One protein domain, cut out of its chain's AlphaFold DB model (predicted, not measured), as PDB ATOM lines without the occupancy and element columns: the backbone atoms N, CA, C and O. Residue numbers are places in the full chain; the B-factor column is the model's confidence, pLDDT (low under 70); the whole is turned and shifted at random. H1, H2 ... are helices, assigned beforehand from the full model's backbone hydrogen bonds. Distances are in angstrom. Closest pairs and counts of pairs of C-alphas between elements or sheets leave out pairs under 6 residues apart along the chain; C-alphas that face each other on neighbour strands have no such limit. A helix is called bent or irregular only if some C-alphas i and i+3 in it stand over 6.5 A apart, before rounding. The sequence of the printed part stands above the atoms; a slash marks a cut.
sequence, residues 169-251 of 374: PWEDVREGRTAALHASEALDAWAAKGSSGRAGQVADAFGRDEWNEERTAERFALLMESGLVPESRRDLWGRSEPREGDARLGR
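AT A GLANCE: This is residues 169 to 251 of the 374 residues of an uncharacterized protein of Longimicrobium terrae (UniProt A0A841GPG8). Two helices, H1 and H2, lie side by side as a helical hairpin, and H3 folds back across H2 at a steep tilt, so that the centres of the three make a triangle. Beyond the last residues of H3 comes the short helix H4, and a long loop, residues 234 to 245, then swings out and returns to bring the short helix H5 onto the first half of H1. The printed part has 83 residues with five named helices, H1 to H5 in that order along the chain, and no named strand; its class is all helix. It is compact, with a radius of gyration of the C-alphas of 12.9 A, and spans 40 by 33 by 21 A.

HOW THE PARTS SIT: H1, residues 178 to 192, and H2, residues 198 to 206, touch and run opposite ways at a shallow tilt of 10 degrees; their closest C-alphas, those of Ala 191 and Ala 199, are 5.0 A apart. H2 also forms a hairpin with H3, residues 213 to 225: they touch, with the C-alphas of Ala 205 and Arg 219 closest at 5.7 A, and run opposite ways at a steep tilt of 40 degrees. H1 and H3 only just touch, with 3 pairs of C-alphas within 8 A, through residues 183 to 187 and 222 to 223 alone; the closest C-alphas, those of Leu 187 and Leu 223, are 7.3 A apart. These two run the same way at a steep tilt of 46 degrees. H4, residues 230 to 233, and H3 touch only at the corner, and only just, with 3 pairs of C-alphas within 8 A; the closest are those of Met 224 and Ser 232, 5.0 A apart. H5, residues 246 to 249, touches H1 at residues 179 to 183 alone, with the C-alphas of Ala 183 and Leu 249 closest at 6.8 A. H4 and H5 are close but not clearly touching, while H3 and H5 are apart. Every O i to N i+4 pair is within hydrogen-bond range in H2, against 9 of 11 in H1 and 7 of 9 in H3; H4 and H5 are too short for such a pair.

IN THESE COORDINATES: H1 begins at C-alpha 178, (208.576, 164.579, 57.944), and is 21.4 A long; it is irregular, but only just, with C-alphas 186 and 189 6.7 A apart. H2 is 12.4 A long. H3 begins at C-alpha 213, (205.421, 176.245, 48.074), and is 20.0 A long; it is irregular, with C-alphas 214 and 217 7.7 A apart. H4 and H5 have four residues each, and H5 ends at C-alpha 249, (216.308, 172.341, 60.842).

THE WHOLE: The two C-alphas farthest apart are those of Asp 209 and Trp 237, at 40.6 A, while the first and last printed C-alphas, 169 and 251, are 8.8 A apart. The printed part has no cut. The links H1 to H2 and H3 to H4 are tight, H2 to H3 is short, and H4 to H5 is long, with 12 residues. The mean pLDDT of the printed part is 89.7, and residues 208 to 209 are under 70.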
ATOM      1  N   PRO A 169     215.357 172.008  54.878       97.06
ATOM      2  CA  PRO A 169     214.892 170.625  54.709       97.06
ATOM      3  C   PRO A 169     213.373 170.465  54.776       97.06
ATOM      4  O   PRO A 169     212.826 169.542  54.187       97.06
ATOM      5  N   TRP A 170     212.665 171.368  55.457       95.88
ATOM      6  CA  TRP A 170     211.200 171.364  55.479       95.88
ATOM      7  C   TRP A 170     210.567 171.803  54.152       95.88
ATOM      8  O   TRP A 170     209.357 171.663  53.996       95.88
ATOM      9  N   GLU A 171     211.342 172.356  53.218       97.06
ATOM     10  CA  GLU A 171     210.849 172.768  51.900       97.06
ATOM     11  C   GLU A 171     210.875 171.640  50.865       97.06
ATOM     12  O   GLU A 171     210.299 171.821  49.789       97.06
ATOM     13  N   ASP A 172     211.510 170.503  51.181       95.75
ATOM     14  CA  ASP A 172     211.464 169.293  50.365       95.75
ATOM     15  C   ASP A 172     210.436 168.311  50.921       95.75
ATOM     16  O   ASP A 172     210.660 167.612  51.909       95.75
ATOM     17  N   VAL A 173     209.284 168.264  50.265       93.69
ATOM     18  CA  VAL A 173     208.193 167.340  50.569       93.69
ATOM     19  C   VAL A 173     208.022 166.262  49.495       93.69
ATOM     20  O   VAL A 173     206.976 165.607  49.444       93.69
ATOM     21  N   ARG A 174     209.029 166.056  48.627       92.56
ATOM     22  CA  ARG A 174     209.006 165.037  47.556       92.56
ATOM     23  C   ARG A 174     208.887 163.617  48.097       92.56
ATOM     24  O   ARG A 174     208.118 162.829  47.551       92.56
ATOM     25  N   GLU A 175     209.570 163.327  49.202       90.50
ATOM     26  CA  GLU A 175     209.566 162.015  49.870       90.50
ATOM     27  C   GLU A 175     208.631 161.953  51.092       90.50
ATOM     28  O   GLU A 175     208.646 160.996  51.864       90.50
ATOM     29  N   GLY A 176     207.783 162.969  51.276       90.06
ATOM     30  CA  GLY A 176     206.892 163.104  52.429       90.06
ATOM     31  C   GLY A 176     207.190 164.350  53.260       90.06
ATOM     32  O   GLY A 176     208.115 165.100  52.984       90.06
ATOM     33  N   ARG A 177     206.375 164.606  54.288       90.81
ATOM     34  CA  ARG A 177     206.394 165.877  55.039       90.81
ATOM     35  C   ARG A 177     207.138 165.821  56.373       90.81
ATOM     36  O   ARG A 177     206.950 166.703  57.197       90.81
ATOM     37  N   THR A 178     207.969 164.811  56.620       91.69
ATOM     38  CA  THR A 178     208.576 164.579  57.944       91.69
ATOM     39  C   THR A 178     209.358 165.789  58.468       91.69
ATOM     40  O   THR A 178     209.129 166.222  59.593       91.69
ATOM     41  N   ALA A 179     210.232 166.392  57.654       92.50
ATOM     42  CA  ALA A 179     210.989 167.580  58.061       92.50
ATOM     43  C   ALA A 179     210.085 168.803  58.303       92.50
ATOM     44  O   ALA A 179     210.291 169.546  59.263       92.50
ATOM     45  N   ALA A 180     209.050 168.981  57.476       93.44
ATOM     46  CA  ALA A 180     208.061 170.044  57.642       93.44
ATOM     47  C   ALA A 180     207.213 169.873  58.908       93.44
ATOM     48  O   ALA A 180     206.968 170.849  59.614       93.44
ATOM     49  N   LEU A 181     206.816 168.639  59.226       91.81
ATOM     50  CA  LEU A 181     206.094 168.311  60.451       91.81
ATOM     51  C   LEU A 181     206.962 168.585  61.679       91.81
ATOM     52  O   LEU A 181     206.511 169.294  62.569       91.81
ATOM     53  N   HIS A 182     208.226 168.150  61.687       91.00
ATOM     54  CA  HIS A 182     209.144 168.454  62.788       91.00
ATOM     55  C   HIS A 182     209.333 169.963  63.003       91.00
ATOM     56  O   HIS A 182     209.343 170.426  64.144       91.00
ATOM     57  N   ALA A 183     209.482 170.743  61.926       93.31
ATOM     58  CA  ALA A 183     209.595 172.198  62.022       93.31
ATOM     59  C   ALA A 183     208.306 172.832  62.577       93.31
ATOM     60  O   ALA A 183     208.375 173.704  63.444       93.31
ATOM     61  N   SER A 184     207.137 172.360  62.132       93.38
ATOM     62  CA  SER A 184     205.844 172.828  62.638       93.38
ATOM     63  C   SER A 184     205.630 172.468  64.113       93.38
ATOM     64  O   SER A 184     205.202 173.320  64.884       93.38
ATOM     65  N   GLU A 185     205.952 171.243  64.524       91.44
ATOM     66  CA  GLU A 185     205.838 170.781  65.915       91.44
ATOM     67  C   GLU A 185     206.769 171.570  66.845       91.44
ATOM     68  O   GLU A 185     206.384 171.954  67.951       91.44
ATOM     69  N   ALA A 186     207.987 171.881  66.389       91.19
ATOM     70  CA  ALA A 186     208.923 172.714  67.144       91.19
ATOM     71  C   ALA A 186     208.381 174.138  67.378       91.19
ATOM     72  O   ALA A 186     208.682 174.760  68.402       91.19
ATOM     73  N   LEU A 187     207.558 174.649  66.455       93.75
ATOM     74  CA  LEU A 187     206.914 175.955  66.568       93.75
ATOM     75  C   LEU A 187     205.697 175.949  67.501       93.75
ATOM     76  O   LEU A 187     205.385 177.003  68.053       93.75
ATOM     77  N   ASP A 188     205.033 174.811  67.734       90.94
ATOM     78  CA  ASP A 188     203.761 174.751  68.472       90.94
ATOM     79  C   ASP A 188     203.871 175.327  69.895       90.94
ATOM     80  O   ASP A 188     203.036 176.133  70.318       90.94
ATOM     81  N   ALA A 189     204.935 174.985  70.631       87.69
ATOM     82  CA  ALA A 189     205.140 175.477  71.996       87.69
ATOM     83  C   ALA A 189     205.382 176.997  72.052       87.69
ATOM     84  O   ALA A 189     204.968 177.668  73.003       87.69
ATOM     85  N   TRP A 190     206.060 177.547  71.042       93.38
ATOM     86  CA  TRP A 190     206.270 178.988  70.893       93.38
ATOM     87  C   TRP A 190     204.990 179.698  70.427       93.38
ATOM     88  O   TRP A 190     204.653 180.774  70.931       93.38
ATOM     89  N   ALA A 191     204.239 179.074  69.520       92.94
ATOM     90  CA  ALA A 191     202.986 179.588  68.990       92.94
ATOM     91  C   ALA A 191     201.900 179.686  70.068       92.94
ATOM     92  O   ALA A 191     201.221 180.709  70.155       92.94
ATOM     93  N   ALA A 192     201.800 178.681  70.944       89.94
ATOM     94  CA  ALA A 192     200.846 178.640  72.053       89.94
ATOM     95  C   ALA A 192     201.059 179.752  73.097       89.94
ATOM     96  O   ALA A 192     200.118 180.149  73.780       89.94
ATOM     97  N   LYS A 193     202.288 180.268  73.221       89.19
ATOM     98  CA  LYS A 193     202.638 181.385  74.118       89.19
ATOM     99  C   LYS A 193     202.481 182.762  73.455       89.19
ATOM    100  O   LYS A 193     202.764 183.774  74.090       89.19
ATOM    101  N   GLY A 194     202.124 182.801  72.170       85.50
ATOM    102  CA  GLY A 194     202.065 184.018  71.366       85.50
ATOM    103  C   GLY A 194     200.737 184.761  71.394       85.50
ATOM    104  O   GLY A 194     199.839 184.464  72.176       85.50
ATOM    105  N   SER A 195     200.624 185.748  70.504       81.50
ATOM    106  CA  SER A 195     199.379 186.476  70.260       81.50
ATOM    107  C   SER A 195     198.276 185.553  69.730       81.50
ATOM    108  O   SER A 195     198.541 184.521  69.103       81.50
ATOM    109  N   SER A 196     197.018 185.958  69.935       73.69
ATOM    110  CA  SER A 196     195.854 185.318  69.320       73.69
ATOM    111  C   SER A 196     195.969 185.412  67.792       73.69
ATOM    112  O   SER A 196     195.687 186.456  67.212       73.69
ATOM    113  N   GLY A 197     196.454 184.349  67.149       86.88
ATOM    114  CA  GLY A 197     196.679 184.286  65.700       86.88
ATOM    115  C   GLY A 197     197.961 183.554  65.295       86.88
ATOM    116  O   GLY A 197     197.997 182.959  64.223       86.88
ATOM    117  N   ARG A 198     198.979 183.501  66.169       92.00
ATOM    118  CA  ARG A 198     200.277 182.879  65.843       92.00
ATOM    119  C   ARG A 198     200.168 181.390  65.500       92.00
ATOM    120  O   ARG A 198     200.796 180.928  64.555       92.00
ATOM    121  N   ALA A 199     199.335 180.644  66.223       90.44
ATOM    122  CA  ALA A 199     199.076 179.235  65.912       90.44
ATOM    123  C   ALA A 199     198.429 179.044  64.526       90.44
ATOM    124  O   ALA A 199     198.759 178.091  63.826       90.44
ATOM    125  N   GLY A 200     197.558 179.973  64.112       90.75
ATOM    126  CA  GLY A 200     196.978 179.986  62.768       90.75
ATOM    127  C   GLY A 200     198.039 180.244  61.699       90.75
ATOM    128  O   GLY A 200     198.120 179.490  60.742       90.75
ATOM    129  N   GLN A 201     198.927 181.218  61.917       91.94
ATOM    130  CA  GLN A 201     200.035 181.510  60.995       91.94
ATOM    131  C   GLN A 201     200.956 180.301  60.783       91.94
ATOM    132  O   GLN A 201     201.305 179.984  59.651       91.94
ATOM    133  N   VAL A 202     201.318 179.589  61.857       93.06
ATOM    134  CA  VAL A 202     202.123 178.358  61.748       93.06
ATOM    135  C   VAL A 202     201.375 177.286  60.951       93.06
ATOM    136  O   VAL A 202     201.954 176.681  60.049       93.06
ATOM    137  N   ALA A 203     200.086 177.079  61.239       89.69
ATOM    138  CA  ALA A 203     199.265 176.098  60.531       89.69
ATOM    139  C   ALA A 203     199.105 176.422  59.034       89.69
ATOM    140  O   ALA A 203     199.213 175.516  58.204       89.69
ATOM    141  N   ASP A 204     198.904 177.697  58.696       89.56
ATOM    142  CA  ASP A 204     198.772 178.186  57.321       89.56
ATOM    143  C   ASP A 204     200.092 178.060  56.552       89.56
ATOM    144  O   ASP A 204     200.109 177.634  55.395       89.56
ATOM    145  N   ALA A 205     201.214 178.400  57.191       92.50
ATOM    146  CA  ALA A 205     202.524 178.354  56.558       92.50
ATOM    147  C   ALA A 205     202.956 176.908  56.269       92.50
ATOM    148  O   ALA A 205     203.355 176.597  55.145       92.50
ATOM    149  N   PHE A 206     202.843 175.997  57.241       91.75
ATOM    150  CA  PHE A 206     203.264 174.596  57.093       91.75
ATOM    151  C   PHE A 206     202.192 173.679  56.479       91.75
ATOM    152  O   PHE A 206     202.471 172.516  56.188       91.75
ATOM    153  N   GLY A 207     200.999 174.212  56.204       72.06
ATOM    154  CA  GLY A 207     199.973 173.563  55.395       72.06
ATOM    155  C   GLY A 207     199.390 172.304  56.034       72.06
ATOM    156  O   GLY A 207     199.594 171.207  55.504       72.06
ATOM    157  N   ARG A 208     198.634 172.452  57.138       64.69
ATOM    158  CA  ARG A 208     197.882 171.327  57.742       64.69
ATOM    159  C   ARG A 208     196.934 170.650  56.735       64.69
ATOM    160  O   ARG A 208     196.850 169.425  56.753       64.69
ATOM    161  N   ASP A 209     196.346 171.417  55.809       64.69
ATOM    162  CA  ASP A 209     195.444 170.913  54.756       64.69
ATOM    163  C   ASP A 209     196.058 170.984  53.340       64.69
ATOM    164  O   ASP A 209     195.990 170.020  52.575       64.69
ATOM    165  N   GLU A 210     196.738 172.085  52.991       79.50
ATOM    166  CA  GLU A 210     197.315 172.308  51.658       79.50
ATOM    167  C   GLU A 210     198.721 172.927  51.724       79.50
ATOM    168  O   GLU A 210     198.943 173.927  52.401       79.50
ATOM    169  N   TRP A 211     199.690 172.349  51.003       87.06
ATOM    170  CA  TRP A 211     201.052 172.890  50.932       87.06
ATOM    171  C   TRP A 211     201.168 173.934  49.824       87.06
ATOM    172  O   TRP A 211     201.045 173.594  48.646       87.06
ATOM    173  N   ASN A 212     201.468 175.175  50.207       88.81
ATOM    174  CA  ASN A 212     201.768 176.258  49.277       88.81
ATOM    175  C   ASN A 212     203.275 176.547  49.253       88.81
ATOM    176  O   ASN A 212     203.809 177.197  50.152       88.81
ATOM    177  N   GLU A 213     203.969 176.104  48.211       88.62
ATOM    178  CA  GLU A 213     205.421 176.245  48.074       88.62
ATOM    179  C   GLU A 213     205.918 177.709  48.003       88.62
ATOM    180  O   GLU A 213     207.081 177.972  48.308       88.62
ATOM    181  N   GLU A 214     205.059 178.687  47.685       88.88
ATOM    182  CA  GLU A 214     205.435 180.113  47.655       88.88
ATOM    183  C   GLU A 214     205.618 180.715  49.061       88.88
ATOM    184  O   GLU A 214     206.315 181.716  49.212       88.88
ATOM    185  N   ARG A 215     205.084 180.081  50.117       93.62
ATOM    186  CA  ARG A 215     205.197 180.543  51.521       93.62
ATOM    187  C   ARG A 215     206.558 180.251  52.175       93.62
ATOM    188  O   ARG A 215     206.672 180.208  53.396       93.62
ATOM    189  N   THR A 216     207.603 180.072  51.370       96.44
ATOM    190  CA  THR A 216     208.953 179.731  51.855       96.44
ATOM    191  C   THR A 216     209.497 180.805  52.808       96.44
ATOM    192  O   THR A 216     209.941 180.495  53.914       96.44
ATOM    193  N   ALA A 217     209.390 182.078  52.412       95.81
ATOM    194  CA  ALA A 217     209.819 183.219  53.221       95.81
ATOM    195  C   ALA A 217     209.063 183.306  54.558       95.81
ATOM    196  O   ALA A 217     209.665 183.499  55.613       95.81
ATOM    197  N   GLU A 218     207.745 183.092  54.530       96.44
ATOM    198  CA  GLU A 218     206.894 183.106  55.724       96.44
ATOM    199  C   GLU A 218     207.292 182.009  56.722       96.44
ATOM    200  O   GLU A 218     207.431 182.282  57.914       96.44
ATOM    201  N   ARG A 219     207.554 180.782  56.248       97.06
ATOM    202  CA  ARG A 219     208.027 179.691  57.118       97.06
ATOM    203  C   ARG A 219     209.361 180.017  57.772       97.06
ATOM    204  O   ARG A 219     209.512 179.815  58.977       97.06
ATOM    205  N   PHE A 220     210.321 180.537  57.006       97.56
ATOM    206  CA  PHE A 220     211.619 180.912  57.566       97.56
ATOM    207  C   PHE A 220     211.487 182.065  58.572       97.56
ATOM    208  O   PHE A 220     212.127 182.036  59.622       97.56
ATOM    209  N   ALA A 221     210.605 183.034  58.315       96.44
ATOM    210  CA  ALA A 221     210.327 184.126  59.244       96.44
ATOM    211  C   ALA A 221     209.780 183.622  60.593       96.44
ATOM    212  O   ALA A 221     210.245 184.074  61.638       96.44
ATOM    213  N   LEU A 222     208.870 182.640  60.595       96.81
ATOM    214  CA  LEU A 222     208.366 182.011  61.827       96.81
ATOM    215  C   LEU A 222     209.483 181.297  62.611       96.81
ATOM    216  O   LEU A 222     209.576 181.407  63.837       96.81
ATOM    217  N   LEU A 223     210.373 180.590  61.913       96.31
ATOM    218  CA  LEU A 223     211.538 179.941  62.526       96.31
ATOM    219  C   LEU A 223     212.538 180.957  63.105       96.31
ATOM    220  O   LEU A 223     213.131 180.713  64.157       96.31
ATOM    221  N   MET A 224     212.691 182.112  62.454       94.62
ATOM    222  CA  MET A 224     213.500 183.221  62.956       94.62
ATOM    223  C   MET A 224     212.873 183.878  64.193       94.62
ATOM    224  O   MET A 224     213.560 184.070  65.192       94.62
ATOM    225  N   GLU A 225     211.578 184.201  64.163       94.50
ATOM    226  CA  GLU A 225     210.877 184.859  65.280       94.50
ATOM    227  C   GLU A 225     210.824 183.969  66.534       94.50
ATOM    228  O   GLU A 225     210.850 184.456  67.666       94.50
ATOM    229  N   SER A 226     210.783 182.650  66.340       94.31
ATOM    230  CA  SER A 226     210.729 181.670  67.428       94.31
ATOM    231  C   SER A 226     212.062 181.394  68.119       94.31
ATOM    232  O   SER A 226     212.072 180.791  69.195       94.31
ATOM    233  N   GLY A 227     213.190 181.826  67.550       92.88
ATOM    234  CA  GLY A 227     214.498 181.484  68.104       92.88
ATOM    235  C   GLY A 227     214.970 180.063  67.745       92.88
ATOM    236  O   GLY A 227     215.908 179.555  68.373       92.88
ATOM    237  N   LEU A 228     214.285 179.367  66.828       92.94
ATOM    238  CA  LEU A 228     214.541 177.950  66.543       92.94
ATOM    239  C   LEU A 228     215.785 177.738  65.684       92.94
ATOM    240  O   LEU A 228     216.536 176.802  65.938       92.94
ATOM    241  N   VAL A 229     216.041 178.622  64.719       94.38
ATOM    242  CA  VAL A 229     217.232 178.535  63.857       94.38
ATOM    243  C   VAL A 229     218.432 179.270  64.473       94.38
ATOM    244  O   VAL A 229     218.230 180.319  65.092       94.38
ATOM    245  N   PRO A 230     219.678 178.784  64.313       92.62
ATOM    246  CA  PRO A 230     220.876 179.430  64.865       92.62
ATOM    247  C   PRO A 230     220.986 180.925  64.541       92.62
ATOM    248  O   PRO A 230     221.303 181.727  65.419       92.62
ATOM    249  N   GLU A 231     220.615 181.322  63.321       93.69
ATOM    250  CA  GLU A 231     220.671 182.701  62.823       93.69
ATOM    251  C   GLU A 231     219.856 183.697  63.661       93.69
ATOM    252  O   GLU A 231     220.212 184.872  63.756       93.69
ATOM    253  N   SER A 232     218.783 183.233  64.305       92.50
ATOM    254  CA  SER A 232     217.940 184.058  65.181       92.50
ATOM    255  C   SER A 232     218.559 184.327  66.555       92.50
ATOM    256  O   SER A 232     218.120 185.225  67.272       92.50
ATOM    257  N   ARG A 233     219.582 183.551  66.928       91.06
ATOM    258  CA  ARG A 233     220.204 183.555  68.260       91.06
ATOM    259  C   ARG A 233     221.631 184.085  68.255       91.06
ATOM    260  O   ARG A 233     222.275 184.068  69.301       91.06
ATOM    261  N   ARG A 234     222.129 184.516  67.096       88.88
ATOM    262  CA  ARG A 234     223.466 185.094  66.964       88.88
ATOM    263  C   ARG A 234     223.558 186.369  67.803       88.88
ATOM    264  O   ARG A 234     222.764 187.293  67.626       88.88
ATOM    265  N   ASP A 235     224.508 186.389  68.737       79.62
ATOM    266  CA  ASP A 235     224.834 187.566  69.541       79.62
ATOM    267  C   ASP A 235     225.500 188.663  68.681       79.62
ATOM    268  O   ASP A 235     225.639 188.539  67.460       79.62
ATOM    269  N   LEU A 236     225.948 189.752  69.318       77.88
ATOM    270  CA  LEU A 236     226.650 190.859  68.647       77.88
ATOM    271  C   LEU A 236     227.885 190.412  67.840       77.88
ATOM    272  O   LEU A 236     228.358 191.158  66.993       77.88
ATOM    273  N   TRP A 237     228.410 189.213  68.087       81.62
ATOM    274  CA  TRP A 237     229.645 188.688  67.509       81.62
ATOM    275  C   TRP A 237     229.400 187.480  66.610       81.62
ATOM    276  O   TRP A 237     230.343 186.780  66.249       81.62
ATOM    277  N   GLY A 238     228.140 187.227  66.245       80.88
ATOM    278  CA  GLY A 238     227.779 186.092  65.406       80.88
ATOM    279  C   GLY A 238     227.837 184.750  66.134       80.88
ATOM    280  O   GLY A 238     227.795 183.716  65.477       80.88
ATOM    281  N   ARG A 239     227.930 184.733  67.470       79.94
ATOM    282  CA  ARG A 239     227.975 183.484  68.237       79.94
ATOM    283  C   ARG A 239     226.578 183.024  68.596       79.94
ATOM    284  O   ARG A 239     225.756 183.809  69.061       79.94
ATOM    285  N   SER A 240     226.345 181.731  68.452       86.06
ATOM    286  CA  SER A 240     225.164 181.053  68.972       86.06
ATOM    287  C   SER A 240     225.577 179.691  69.506       86.06
ATOM    288  O   SER A 240     226.222 178.929  68.790       86.06
ATOM    289  N   GLU A 241     225.187 179.377  70.737       85.50
ATOM    290  CA  GLU A 241     225.372 178.032  71.287       85.50
ATOM    291  C   GLU A 241     224.493 177.030  70.514       85.50
ATOM    292  O   GLU A 241     223.291 177.298  70.349       85.50
ATOM    293  N   PRO A 242     225.048 175.894  70.052       85.81
ATOM    294  CA  PRO A 242     224.264 174.839  69.421       85.81
ATOM    295  C   PRO A 242     223.169 174.331  70.360       85.81
ATOM    296  O   PRO A 242     223.401 174.118  71.553       85.81
ATOM    297  N   ARG A 243     221.970 174.104  69.826       90.19
ATOM    298  CA  ARG A 243     220.856 173.495  70.557       90.19
ATOM    299  C   ARG A 243     220.511 172.125  69.996       90.19
ATOM    300  O   ARG A 243     220.684 171.838  68.810       90.19
ATOM    301  N   GLU A 244     219.978 171.271  70.866       85.50
ATOM    302  CA  GLU A 244     219.402 170.002  70.439       85.50
ATOM    303  C   GLU A 244     218.295 170.254  69.404       85.50
ATOM    304  O   GLU A 244     217.416 171.091  69.605       85.50
ATOM    305  N   GLY A 245     218.352 169.539  68.279       84.19
ATOM    306  CA  GLY A 245     217.389 169.682  67.187       84.19
ATOM    307  C   GLY A 245     217.792 170.660  66.080       84.19
ATOM    308  O   GLY A 245     217.210 170.559  65.003       84.19
ATOM    309  N   ASP A 246     218.819 171.502  66.260       87.94
ATOM    310  CA  ASP A 246     219.281 172.441  65.218       87.94
ATOM    311  C   ASP A 246     219.584 171.724  63.895       87.94
ATOM    312  O   ASP A 246     219.124 172.138  62.835       87.94
ATOM    313  N   ALA A 247     220.269 170.578  63.964       85.94
ATOM    314  CA  ALA A 247     220.602 169.771  62.791       85.94
ATOM    315  C   ALA A 247     219.367 169.269  62.014       85.94
ATOM    316  O   ALA A 247     219.457 169.023  60.811       85.94
ATOM    317  N   ARG A 248     218.205 169.126  62.671       89.62
ATOM    318  CA  ARG A 248     216.943 168.735  62.010       89.62
ATOM    319  C   ARG A 248     216.329 169.890  61.220       89.62
ATOM    320  O   ARG A 248     215.524 169.647  60.326       89.62
ATOM    321  N   LEU A 249     216.719 171.124  61.534       93.69
ATOM    322  CA  LEU A 249     216.308 172.341  60.842       93.69
ATOM    323  C   LEU A 249     217.329 172.758  59.776       93.69
ATOM    324  O   LEU A 249     217.333 173.912  59.369       93.69
ATOM    325  N   GLY A 250     218.177 171.849  59.295       95.06
ATOM    326  CA  GLY A 250     219.089 172.111  58.180       95.06
ATOM    327  C   GLY A 250     220.371 172.837  58.577       95.06
ATOM    328  O   GLY A 250     220.557 173.268  59.714       95.06
ATOM    329  N   ARG A 251     221.285 172.944  57.614       95.38
ATOM    330  CA  ARG A 251     222.602 173.563  57.800       95.38
ATOM    331  C   ARG A 251     222.481 175.080  57.853       95.38
ATOM    332  O   ARG A 251     221.829 175.672  56.993       95.38
TER     333      ARG A 251